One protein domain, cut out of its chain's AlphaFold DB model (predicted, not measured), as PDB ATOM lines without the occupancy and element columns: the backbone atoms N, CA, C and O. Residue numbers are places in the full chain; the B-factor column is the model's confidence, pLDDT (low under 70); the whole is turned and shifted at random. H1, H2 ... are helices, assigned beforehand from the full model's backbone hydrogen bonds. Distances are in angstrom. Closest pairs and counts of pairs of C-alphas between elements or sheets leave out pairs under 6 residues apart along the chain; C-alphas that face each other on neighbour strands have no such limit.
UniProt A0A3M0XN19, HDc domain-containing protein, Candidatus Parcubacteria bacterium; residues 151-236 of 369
ATOM      1  N   GLU A 151     -17.125  35.569 -42.667       85.56
ATOM      2  CA  GLU A 151     -17.273  36.959 -43.122       85.56
ATOM      3  C   GLU A 151     -16.727  37.964 -42.099       85.56
ATOM      4  O   GLU A 151     -16.112  38.949 -42.498       85.56
ATOM      5  N   GLN A 152     -16.860  37.671 -40.801       89.00
ATOM      6  CA  GLN A 152     -16.320  38.502 -39.729       89.00
ATOM      7  C   GLN A 152     -14.784  38.543 -39.747       89.00
ATOM      8  O   GLN A 152     -14.212  39.627 -39.700       89.00
ATOM      9  N   GLU A 153     -14.102  37.399 -39.874       93.56
ATOM     10  CA  GLU A 153     -12.629  37.356 -39.944       93.56
ATOM     11  C   GLU A 153     -12.101  38.117 -41.169       93.56
ATOM     12  O   GLU A 153     -11.124  38.867 -41.093       93.56
ATOM     13  N   TRP A 154     -12.789  37.984 -42.307       91.56
ATOM     14  CA  TRP A 154     -12.499  38.759 -43.511       91.56
ATOM     15  C   TRP A 154     -12.669  40.267 -43.299       91.56
ATOM     16  O   TRP A 154     -11.854  41.053 -43.788       91.56
ATOM     17  N   GLU A 155     -13.727  40.680 -42.603       90.06
ATOM     18  CA  GLU A 155     -13.973  42.080 -42.271       90.06
ATOM     19  C   GLU A 155     -12.904  42.625 -41.330       90.06
ATOM     20  O   GLU A 155     -12.303  43.646 -41.659       90.06
ATOM     21  N   GLU A 156     -12.620  41.933 -40.224       92.50
ATOM     22  CA  GLU A 156     -11.585  42.285 -39.243       92.50
ATOM     23  C   GLU A 156     -10.226  42.489 -39.921       92.50
ATOM     24  O   GLU A 156      -9.583  43.529 -39.733       92.50
ATOM     25  N   LYS A 157      -9.834  41.564 -40.807       93.56
ATOM     26  CA  LYS A 157      -8.575  41.689 -41.542       93.56
ATOM     27  C   LYS A 157      -8.566  42.870 -42.511       93.56
ATOM     28  O   LYS A 157      -7.542  43.542 -42.652       93.56
ATOM     29  N   ALA A 158      -9.692  43.166 -43.162       91.62
ATOM     30  CA  ALA A 158      -9.799  44.368 -43.988       91.62
ATOM     31  C   ALA A 158      -9.632  45.637 -43.148       91.62
ATOM     32  O   ALA A 158      -8.961  46.561 -43.606       91.62
ATOM     33  N   GLN A 159     -10.196  45.691 -41.935       91.56
ATOM     34  CA  GLN A 159     -10.037  46.859 -41.060       91.56
ATOM     35  C   GLN A 159      -8.562  47.087 -40.718       91.56
ATOM     36  O   GLN A 159      -8.076  48.210 -40.857       91.56
ATOM     37  N   GLU A 160      -7.849  46.023 -40.339       93.62
ATOM     38  CA  GLU A 160      -6.416  46.056 -40.020       93.62
ATOM     39  C   GLU A 160      -5.586  46.583 -41.202       93.62
ATOM     40  O   GLU A 160      -4.831  47.547 -41.062       93.62
ATOM     41  N   ILE A 161      -5.762  45.998 -42.392       91.19
ATOM     42  CA  ILE A 161      -5.010  46.378 -43.598       91.19
ATOM     43  C   ILE A 161      -5.279  47.832 -43.974       91.19
ATOM     44  O   ILE A 161      -4.349  48.575 -44.292       91.19
ATOM     45  N   VAL A 162      -6.544  48.256 -43.939       90.38
ATOM     46  CA  VAL A 162      -6.923  49.629 -44.282       90.38
ATOM     47  C   VAL A 162      -6.334  50.622 -43.283       90.38
ATOM     48  O   VAL A 162      -5.802  51.650 -43.704       90.38
ATOM     49  N   ALA A 163      -6.399  50.327 -41.982       91.12
ATOM     50  CA  ALA A 163      -5.829  51.182 -40.946       91.12
ATOM     51  C   ALA A 163      -4.315  51.354 -41.140       91.12
ATOM     52  O   ALA A 163      -3.841  52.488 -41.236       91.12
ATOM     53  N   ASN A 164      -3.588  50.247 -41.321       92.19
ATOM     54  CA  ASN A 164      -2.143  50.259 -41.560       92.19
ATOM     55  C   ASN A 164      -1.776  51.033 -42.835       92.19
ATOM     56  O   ASN A 164      -0.806  51.788 -42.863       92.19
ATOM     57  N   LEU A 165      -2.555  50.870 -43.908       90.44
ATOM     58  CA  LEU A 165      -2.301  51.533 -45.183       90.44
ATOM     59  C   LEU A 165      -2.477  53.055 -45.092       90.44
ATOM     60  O   LEU A 165      -1.658  53.794 -45.642       90.44
ATOM     61  N   ILE A 166      -3.521  53.515 -44.393       90.06
ATOM     62  CA  ILE A 166      -3.767  54.944 -44.148       90.06
ATOM     63  C   ILE A 166      -2.666  55.526 -43.259       90.06
ATOM     64  O   ILE A 166      -2.141  56.590 -43.578       90.06
ATOM     65  N   GLU A 167      -2.281  54.828 -42.189       92.50
ATOM     66  CA  GLU A 167      -1.220  55.276 -41.280       92.50
ATOM     67  C   GLU A 167       0.132  55.411 -41.996       92.50
ATOM     68  O   GLU A 167       0.831  56.408 -41.830       92.50
ATOM     69  N   GLN A 168       0.490  54.439 -42.840       93.00
ATOM     70  CA  GLN A 168       1.798  54.403 -43.498       93.00
ATOM     71  C   GLN A 168       1.899  55.302 -44.732       93.00
ATOM     72  O   GLN A 168       2.968  55.853 -45.000       93.00
ATOM     73  N   LYS A 169       0.835  55.390 -45.538       91.94
ATOM     74  CA  LYS A 169       0.888  56.035 -46.862       91.94
ATOM     75  C   LYS A 169       0.016  57.278 -46.979       91.94
ATOM     76  O   LYS A 169       0.150  57.995 -47.961       91.94
ATOM     77  N   GLY A 170      -0.847  57.542 -46.001       90.56
ATOM     78  CA  GLY A 170      -1.876  58.571 -46.090       90.56
ATOM     79  C   GLY A 170      -3.098  58.124 -46.900       90.56
ATOM     80  O   GLY A 170      -3.074  57.147 -47.655       90.56
ATOM     81  N   SER A 171      -4.199  58.860 -46.740       87.19
ATOM     82  CA  SER A 171      -5.506  58.536 -47.329       87.19
ATOM     83  C   SER A 171      -5.480  58.432 -48.858       87.19
ATOM     84  O   SER A 171      -6.030  57.495 -49.433       87.19
ATOM     85  N   LYS A 172      -4.791  59.349 -49.544       87.00
ATOM     86  CA  LYS A 172      -4.784  59.420 -51.011       87.00
ATOM     87  C   LYS A 172      -4.122  58.207 -51.663       87.00
ATOM     88  O   LYS A 172      -4.644  57.635 -52.624       87.00
ATOM     89  N   GLU A 173      -2.974  57.792 -51.148       88.50
ATOM     90  CA  GLU A 173      -2.251  56.608 -51.595       88.50
ATOM     91  C   GLU A 173      -3.018  55.328 -51.239       88.50
ATOM     92  O   GLU A 173      -3.073  54.406 -52.059       88.50
ATOM     93  N   ALA A 174      -3.672  55.292 -50.070       86.75
ATOM     94  CA  ALA A 174      -4.548  54.191 -49.678       86.75
ATOM     95  C   ALA A 174      -5.733  54.026 -50.645       86.75
ATOM     96  O   ALA A 174      -6.007  52.918 -51.108       86.75
ATOM     97  N   ALA A 175      -6.377  55.130 -51.034       85.44
ATOM     98  CA  ALA A 175      -7.486  55.135 -51.989       85.44
ATOM     99  C   ALA A 175      -7.077  54.558 -53.347       85.44
ATOM    100  O   ALA A 175      -7.784  53.728 -53.922       85.44
ATOM    101  N   ARG A 176      -5.894  54.950 -53.838       87.44
ATOM    102  CA  ARG A 176      -5.325  54.435 -55.092       87.44
ATOM    103  C   ARG A 176      -5.045  52.939 -55.023       87.44
ATOM    104  O   ARG A 176      -5.396  52.224 -55.957       87.44
ATOM    105  N   ALA A 177      -4.439  52.469 -53.934       85.56
ATOM    106  CA  ALA A 177      -4.121  51.055 -53.752       85.56
ATOM    107  C   ALA A 177      -5.386  50.183 -53.669       85.56
ATOM    108  O   ALA A 177      -5.452  49.136 -54.307       85.56
ATOM    109  N   LEU A 178      -6.417  50.650 -52.957       84.81
ATOM    110  CA  LEU A 178      -7.699  49.953 -52.809       84.81
ATOM    111  C   LEU A 178      -8.653  50.160 -53.998       84.81
ATOM    112  O   LEU A 178      -9.716  49.542 -54.043       84.81
ATOM    113  N   LYS A 179      -8.291  51.019 -54.962       86.31
ATOM    114  CA  LYS A 179      -9.121  51.414 -56.114       86.31
ATOM    115  C   LYS A 179     -10.497  51.961 -55.694       86.31
ATOM    116  O   LYS A 179     -11.511  51.661 -56.326       86.31
ATOM    117  N   ILE A 180     -10.533  52.772 -54.637       85.00
ATOM    118  CA  ILE A 180     -11.745  53.437 -54.129       85.00
ATOM    119  C   ILE A 180     -11.607  54.966 -54.197       85.00
ATOM    120  O   ILE A 180     -10.495  55.478 -54.325       85.00
ATOM    121  N   PRO A 181     -12.716  55.726 -54.142       86.69
ATOM    122  CA  PRO A 181     -12.661  57.184 -54.118       86.69
ATOM    123  C   PRO A 181     -11.908  57.718 -52.894       86.69
ATOM    124  O   PRO A 181     -12.066  57.199 -51.794       86.69
ATOM    125  N   GLU A 182     -11.157  58.809 -53.062       87.12
ATOM    126  CA  GLU A 182     -10.357  59.421 -51.985       87.12
ATOM    127  C   GLU A 182     -11.207  59.834 -50.772       87.12
ATOM    128  O   GLU A 182     -10.826  59.573 -49.633       87.12
ATOM    129  N   HIS A 183     -12.417  60.356 -50.994       85.62
ATOM    130  CA  HIS A 183     -13.348  60.704 -49.910       85.62
ATOM    131  C   HIS A 183     -13.797  59.495 -49.069       85.62
ATOM    132  O   HIS A 183     -14.303  59.669 -47.968       85.62
ATOM    133  N   ALA A 184     -13.630  58.263 -49.561       85.81
ATOM    134  CA  ALA A 184     -13.919  57.065 -48.779       85.81
ATOM    135  C   ALA A 184     -12.781  56.710 -47.804       85.81
ATOM    136  O   ALA A 184     -12.974  55.849 -46.956       85.81
ATOM    137  N   THR A 185     -11.613  57.358 -47.892       83.94
ATOM    138  CA  THR A 185     -10.385  57.008 -47.144       83.94
ATOM    139  C   THR A 185     -10.003  57.977 -46.028       83.94
ATOM    140  O   THR A 185      -8.862  57.959 -45.566       83.94
ATOM    141  N   GLU A 186     -10.934  58.818 -45.573       82.12
ATOM    142  CA  GLU A 186     -10.695  59.734 -44.447       82.12
ATOM    143  C   GLU A 186     -10.229  58.982 -43.193       82.12
ATOM    144  O   GLU A 186      -9.314  59.419 -42.501       82.12
ATOM    145  N   ASN A 187     -10.825  57.818 -42.927       84.81
ATOM    146  CA  ASN A 187     -10.367  56.867 -41.922       84.81
ATOM    147  C   ASN A 187     -10.786  55.433 -42.305       84.81
ATOM    148  O   ASN A 187     -11.474  55.203 -43.299       84.81
ATOM    149  N   HIS A 188     -10.378  54.438 -41.518       81.38
ATOM    150  CA  HIS A 188     -10.722  53.042 -41.807       81.38
ATOM    151  C   HIS A 188     -12.240  52.777 -41.750       81.38
ATOM    152  O   HIS A 188     -12.750  51.993 -42.548       81.38
ATOM    153  N   GLN A 189     -12.991  53.466 -40.880       87.06
ATOM    154  CA  GLN A 189     -14.445  53.292 -40.765       87.06
ATOM    155  C   GLN A 189     -15.175  53.790 -42.017       87.06
ATOM    156  O   GLN A 189     -16.102  53.127 -42.485       87.06
ATOM    157  N   THR A 190     -14.740  54.908 -42.611       88.00
ATOM    158  CA  THR A 190     -15.326  55.417 -43.862       88.00
ATOM    159  C   THR A 190     -15.069  54.472 -45.031       88.00
ATOM    160  O   THR A 190     -15.958  54.280 -45.863       88.00
ATOM    161  N   VAL A 191     -13.902  53.815 -45.066       85.19
ATOM    162  CA  VAL A 191     -13.590  52.811 -46.095       85.19
ATOM    163  C   VAL A 191     -14.522  51.619 -45.959       85.19
ATOM    164  O   VAL A 191     -15.155  51.226 -46.934       85.19
ATOM    165  N   LEU A 192     -14.655  51.063 -44.755       84.69
ATOM    166  CA  LEU A 192     -15.513  49.903 -44.510       84.69
ATOM    167  C   LEU A 192     -16.982  50.219 -44.807       84.69
ATOM    168  O   LEU A 192     -17.658  49.436 -45.474       84.69
ATOM    169  N   ALA A 193     -17.458  51.400 -44.405       87.81
ATOM    170  CA  ALA A 193     -18.798  51.870 -44.738       87.81
ATOM    171  C   ALA A 193     -18.999  51.984 -46.258       87.81
ATOM    172  O   ALA A 193     -20.040  51.571 -46.776       87.81
ATOM    173  N   TYR A 194     -17.999  52.489 -46.987       88.50
ATOM    174  CA  TYR A 194     -18.027  52.550 -48.448       88.50
ATOM    175  C   TYR A 194     -18.055  51.155 -49.084       88.50
ATOM    176  O   TYR A 194     -18.871  50.911 -49.975       88.50
ATOM    177  N   LEU A 195     -17.201  50.233 -48.627       85.94
ATOM    178  CA  LEU A 195     -17.158  48.854 -49.114       85.94
ATOM    179  C   LEU A 195     -18.509  48.167 -48.900       85.94
ATOM    180  O   LEU A 195     -19.065  47.618 -49.851       85.94
ATOM    181  N   HIS A 196     -19.089  48.285 -47.704       85.31
ATOM    182  CA  HIS A 196     -20.412  47.748 -47.392       85.31
ATOM    183  C   HIS A 196     -21.505  48.382 -48.267       85.31
ATOM    184  O   HIS A 196     -22.293  47.673 -48.895       85.31
ATOM    185  N   TYR A 197     -21.513  49.713 -48.398       84.50
ATOM    186  CA  TYR A 197     -22.461  50.438 -49.249       84.50
ATOM    187  C   TYR A 197     -22.384  50.002 -50.720       84.50
ATOM    188  O   TYR A 197     -23.411  49.820 -51.378       84.50
ATOM    189  N   LYS A 198     -21.174  49.785 -51.245       81.31
ATOM    190  CA  LYS A 198     -20.952  49.285 -52.608       81.31
ATOM    191  C   LYS A 198     -21.083  47.765 -52.733       81.31
ATOM    192  O   LYS A 198     -21.060  47.257 -53.853       81.31
ATOM    193  N   GLY A 199     -21.246  47.038 -51.628       78.62
ATOM    194  CA  GLY A 199     -21.236  45.575 -51.595       78.62
ATOM    195  C   GLY A 199     -19.916  44.963 -52.076       78.62
ATOM    196  O   GLY A 199     -19.920  43.905 -52.705       78.62
ATOM    197  N   ILE A 200     -18.793  45.642 -51.843       83.81
ATOM    198  CA  ILE A 200     -17.453  45.137 -52.146       83.81
ATOM    199  C   ILE A 200     -17.013  44.264 -50.973       83.81
ATOM    200  O   ILE A 200     -16.764  44.760 -49.880       83.81
ATOM    201  N   ARG A 201     -16.910  42.952 -51.205       85.31
ATOM    202  CA  ARG A 201     -16.450  41.999 -50.186       85.31
ATOM    203  C   ARG A 201     -14.948  42.171 -49.896       85.31
ATOM    204  O   ARG A 201     -14.197  42.379 -50.856       85.31
ATOM    205  N   PRO A 202     -14.487  41.978 -48.646       89.06
ATOM    206  CA  PRO A 202     -13.066  42.055 -48.278       89.06
ATOM    207  C   PRO A 202     -12.124  41.199 -49.140       89.06
ATOM    208  O   PRO A 202     -11.045  41.648 -49.520       89.06
ATOM    209  N   LEU A 203     -12.568  40.013 -49.571       88.88
ATOM    210  CA  LEU A 203     -11.806  39.118 -50.458       88.88
ATOM    211  C   LEU A 203     -11.418  39.732 -51.822       88.88
ATOM    212  O   LEU A 203     -10.655  39.127 -52.573       88.88
ATOM    213  N   ARG A 204     -11.979  40.900 -52.179       88.44
ATOM    214  CA  ARG A 204     -11.651  41.662 -53.397       88.44
ATOM    215  C   ARG A 204     -10.497  42.643 -53.216       88.44
ATOM    216  O   ARG A 204     -10.063  43.215 -54.209       88.44
ATOM    217  N   ILE A 205     -10.073  42.892 -51.980       88.19
ATOM    218  CA  ILE A 205      -9.049  43.894 -51.654       88.19
ATOM    219  C   ILE A 205      -7.906  43.324 -50.812       88.19
ATOM    220  O   ILE A 205      -6.821  43.893 -50.807       88.19
ATOM    221  N   ILE A 206      -8.128  42.200 -50.126       91.06
ATOM    222  CA  ILE A 206      -7.108  41.536 -49.316       91.06
ATOM    223  C   ILE A 206      -6.302  40.579 -50.197       91.06
ATOM    224  O   ILE A 206      -6.863  39.644 -50.779       91.06
ATOM    225  N   ALA A 207      -4.992  40.819 -50.290       94.62
ATOM    226  CA  ALA A 207      -4.049  39.933 -50.968       94.62
ATOM    227  C   ALA A 207      -3.886  38.612 -50.202       94.62
ATOM    228  O   ALA A 207      -3.956  38.583 -48.973       94.62
ATOM    229  N   ALA A 208      -3.626  37.517 -50.914       96.38
ATOM    230  CA  ALA A 208      -3.514  36.197 -50.305       96.38
ATOM    231  C   ALA A 208      -2.380  36.111 -49.265       96.38
ATOM    232  O   ALA A 208      -2.545  35.442 -48.247       96.38
ATOM    233  N   ARG A 209      -1.277  36.852 -49.460       96.75
ATOM    234  CA  ARG A 209      -0.170  36.965 -48.489       96.75
ATOM    235  C   ARG A 209      -0.551  37.479 -47.109       96.75
ATOM    236  O   ARG A 209       0.162  37.199 -46.155       96.75
ATOM    237  N   GLU A 210      -1.634  38.240 -47.006       95.56
ATOM    238  CA  GLU A 210      -2.070  38.811 -45.730       95.56
ATOM    239  C   GLU A 210      -2.827  37.782 -44.879       95.56
ATOM    240  O   GLU A 210      -3.080  38.009 -43.699       95.56
ATOM    241  N   VAL A 211      -3.216  36.665 -45.493       94.81
ATOM    242  CA  VAL A 211      -4.154  35.683 -44.944       94.81
ATOM    243  C   VAL A 211      -3.492  34.317 -44.794       94.81
ATOM    244  O   VAL A 211      -3.665  33.643 -43.783       94.81
ATOM    245  N   LEU A 212      -2.732  33.902 -45.805       96.06
ATOM    246  CA  LEU A 212      -2.154  32.570 -45.892       96.06
ATOM    247  C   LEU A 212      -0.805  32.480 -45.164       96.06
ATOM    248  O   LEU A 212       0.029  33.383 -45.233       96.06
ATOM    249  N   GLY A 213      -0.565  31.340 -44.511       96.56
ATOM    250  CA  GLY A 213       0.712  31.032 -43.866       96.56
ATOM    251  C   GLY A 213       1.830  30.671 -44.863       96.56
ATOM    252  O   GLY A 213       1.552  30.392 -46.032       96.56
ATOM    253  N   PRO A 214       3.103  30.603 -44.421       96.94
ATOM    254  CA  PRO A 214       4.258  30.398 -45.305       96.94
ATOM    255  C   PRO A 214       4.159  29.177 -46.237       96.94
ATOM    256  O   PRO A 214       4.483  29.282 -47.418       96.94
ATOM    257  N   ASP A 215       3.659  28.042 -45.742       96.56
ATOM    258  CA  ASP A 215       3.520  26.812 -46.536       96.56
ATOM    259  C   ASP A 215       2.447  26.939 -47.631       96.56
ATOM    260  O   ASP A 215       2.593  26.405 -48.732       96.56
ATOM    261  N   GLN A 216       1.375  27.684 -47.351       96.56
ATOM    262  CA  GLN A 216       0.304  27.964 -48.310       96.56
ATOM    263  C   GLN A 216       0.772  28.967 -49.373       96.56
ATOM    264  O   GLN A 216       0.429  28.833 -50.543       96.56
ATOM    265  N   ILE A 217       1.625  29.928 -49.005       97.38
ATOM    266  CA  ILE A 217       2.270  30.833 -49.967       97.38
ATOM    267  C   ILE A 217       3.194  30.064 -50.915       97.38
ATOM    268  O   ILE A 217       3.104  30.243 -52.127       97.38
ATOM    269  N   GLN A 218       4.001  29.135 -50.396       95.38
ATOM    270  CA  GLN A 218       4.802  28.243 -51.241       95.38
ATOM    271  C   GLN A 218       3.926  27.354 -52.139       95.38
ATOM    272  O   GLN A 218       4.326  26.991 -53.246       95.38
ATOM    273  N   GLU A 219       2.727  26.965 -51.691       94.12
ATOM    274  CA  GLU A 219       1.751  26.303 -52.559       94.12
ATOM    275  C   GLU A 219       1.308  27.221 -53.706       94.12
ATOM    276  O   GLU A 219       1.413  26.799 -54.856       94.12
ATOM    277  N   LEU A 220       0.902  28.467 -53.438       95.00
ATOM    278  CA  LEU A 220       0.538  29.420 -54.494       95.00
ATOM    279  C   LEU A 220       1.648  29.566 -55.542       95.00
ATOM    280  O   LEU A 220       1.389  29.470 -56.743       95.00
ATOM    281  N   GLU A 221       2.890  29.741 -55.094       94.31
ATOM    282  CA  GLU A 221       4.048  29.914 -55.972       94.31
ATOM    283  C   GLU A 221       4.297  28.680 -56.849       94.31
ATOM    284  O   GLU A 221       4.517  28.820 -58.054       94.31
ATOM    285  N   ARG A 222       4.179  27.464 -56.291       91.94
ATOM    286  CA  ARG A 222       4.261  26.207 -57.065       91.94
ATOM    287  C   ARG A 222       3.177  26.104 -58.136       91.94
ATOM    288  O   ARG A 222       3.434  25.553 -59.201       91.94
ATOM    289  N   TRP A 223       1.998  26.659 -57.871       92.38
ATOM    290  CA  TRP A 223       0.886  26.745 -58.823       92.38
ATOM    291  C   TRP A 223       1.012  27.927 -59.804       92.38
ATOM    292  O   TRP A 223       0.105  28.178 -60.600       92.38
ATOM    293  N   GLY A 224       2.109  28.692 -59.759       92.75
ATOM    294  CA  GLY A 224       2.283  29.882 -60.594       92.75
ATOM    295  C   GLY A 224       1.249  30.971 -60.287       92.75
ATOM    296  O   GLY A 224       0.753  31.656 -61.187       92.75
ATOM    297  N   VAL A 225       0.849  31.096 -59.022       94.50
ATOM    298  CA  VAL A 225      -0.080  32.111 -58.524       94.50
ATOM    299  C   VAL A 225       0.700  33.083 -57.646       94.50
ATOM    300  O   VAL A 225       1.325  32.678 -56.673       94.50
ATOM    301  N   SER A 226       0.669  34.376 -57.985       96.31
ATOM    302  CA  SER A 226       1.296  35.386 -57.127       96.31
ATOM    303  C   SER A 226       0.508  35.526 -55.817       96.31
ATOM    304  O   SER A 226      -0.715  35.689 -55.873       96.31
ATOM    305  N   PRO A 227       1.179  35.522 -54.650       97.19
ATOM    306  CA  PRO A 227       0.533  35.750 -53.361       97.19
ATOM    307  C   PRO A 227       0.062  37.201 -53.162       97.19
ATOM    308  O   PRO A 227      -0.674  37.484 -52.219       97.19
ATOM    309  N   ASP A 228       0.459  38.116 -54.051       96.25
ATOM    310  CA  ASP A 228       0.004  39.511 -54.044       96.25
ATOM    311  C   ASP A 228      -1.385  39.676 -54.684       96.25
ATOM    312  O   ASP A 228      -2.002  40.732 -54.562       96.25
ATOM    313  N   LEU A 229      -1.887  38.638 -55.365       94.69
ATOM    314  CA  LEU A 229      -3.257  38.613 -55.868       94.69
ATOM    315  C   LEU A 229      -4.244  38.456 -54.715       94.69
ATOM    316  O   LEU A 229      -4.004  37.738 -53.743       94.69
ATOM    317  N   THR A 230      -5.403  39.084 -54.859       93.31
ATOM    318  CA  THR A 230      -6.528  38.878 -53.946       93.31
ATOM    319  C   THR A 230      -7.171  37.510 -54.158       93.31
ATOM    320  O   THR A 230      -7.103  36.933 -55.248       93.31
ATOM    321  N   PHE A 231      -7.878  36.999 -53.146       91.88
ATOM    322  CA  PHE A 231      -8.635  35.748 -53.278       91.88
ATOM    323  C   PHE A 231      -9.618  35.795 -54.456       91.88
ATOM    324  O   PHE A 231      -9.729  34.825 -55.206       91.88
ATOM    325  N   ARG A 232     -10.287  36.938 -54.684       90.12
ATOM    326  CA  ARG A 232     -11.166  37.103 -55.851       90.12
ATOM    327  C   ARG A 232     -10.419  36.939 -57.166       90.12
ATOM    328  O   ARG A 232     -10.953  36.296 -58.065       90.12
ATOM    329  N   GLU A 233      -9.250  37.554 -57.302       91.50
ATOM    330  CA  GLU A 233      -8.461  37.501 -58.536       91.50
ATOM    331  C   GLU A 233      -7.946  36.089 -58.805       91.50
ATOM    332  O   GLU A 233      -7.994  35.644 -59.948       91.50
ATOM    333  N   ILE A 234      -7.531  35.359 -57.762       94.38
ATOM    334  CA  ILE A 234      -7.137  33.950 -57.881       94.38
ATOM    335  C   ILE A 234      -8.330  33.111 -58.343       94.38
ATOM    336  O   ILE A 234      -8.230  32.417 -59.354       94.38
ATOM    337  N   ILE A 235      -9.476  33.223 -57.659       92.00
ATOM    338  CA  ILE A 235     -10.688  32.470 -58.002       92.00
ATOM    339  C   ILE A 235     -11.142  32.800 -59.424       92.00
ATOM    340  O   ILE A 235     -11.461  31.890 -60.175       92.00
ATOM    341  N   ALA A 236     -11.125  34.067 -59.846       90.50
ATOM    342  CA  ALA A 236     -11.601  34.483 -61.169       90.50
ATOM    343  C   ALA A 236     -10.840  33.842 -62.348       90.50
ATOM    344  O   ALA A 236     -11.356  33.811 -63.464       90.50
TER     345      ALA A 236
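Overview. This is residues 151 to 236 of the 369 residues of the protein "HDc domain-containing protein" of Candidatus Parcubacteria bacterium (UniProt A0A3M0XN19). Helices H1 to H4 pack into a lobe at one end, and a long link leads away to H5 and H6, which touch no helix, toward the other. The 86 printed residues, all helix by class, are compact, with radius of gyration of the C-alphas 13.3 A, and elongated, spanning 39 by 25 by 20 A.

Arrangement. Begin at H1, residues 151 to 169; its residues 162 to 166 alone touch H2, residues 171 to 178, closest at the C-alphas of Ile 166 and Ala 174, 5.6 A. H1 touches H4, residues 188 to 198, with residues 158 to 166 alone, at a steep tilt of 52 degrees, opposite ways; the closest C-alphas, Ala 163 and His 188, are 5.3 A apart. H3, residues 182 to 185, touches H2, closest at the C-alphas of Ser 171 and Thr 185, 5.1 A. H5, residues 214 to 222, and H6, residues 231 to 236, are apart. Every O i to N i+4 pair is within hydrogen-bond range in H1, H2, H4, H5 and H6; H3 is too short for one.

Along the chain. Find C-alpha 151 at (-17.273, 36.959, -43.122); H1 runs 26.6 A, H4 15.3 A, H5 12.5 A. H6 ends at C-alpha 236, (-11.601, 34.483, -61.169).

Size, cuts and confidence. The C-alphas of His 183 and Arg 222 are farthest apart, 39.4 A. The link H4 to H5 is long, the printed part has no cut, and no printed residue is under 70 in pLDDT.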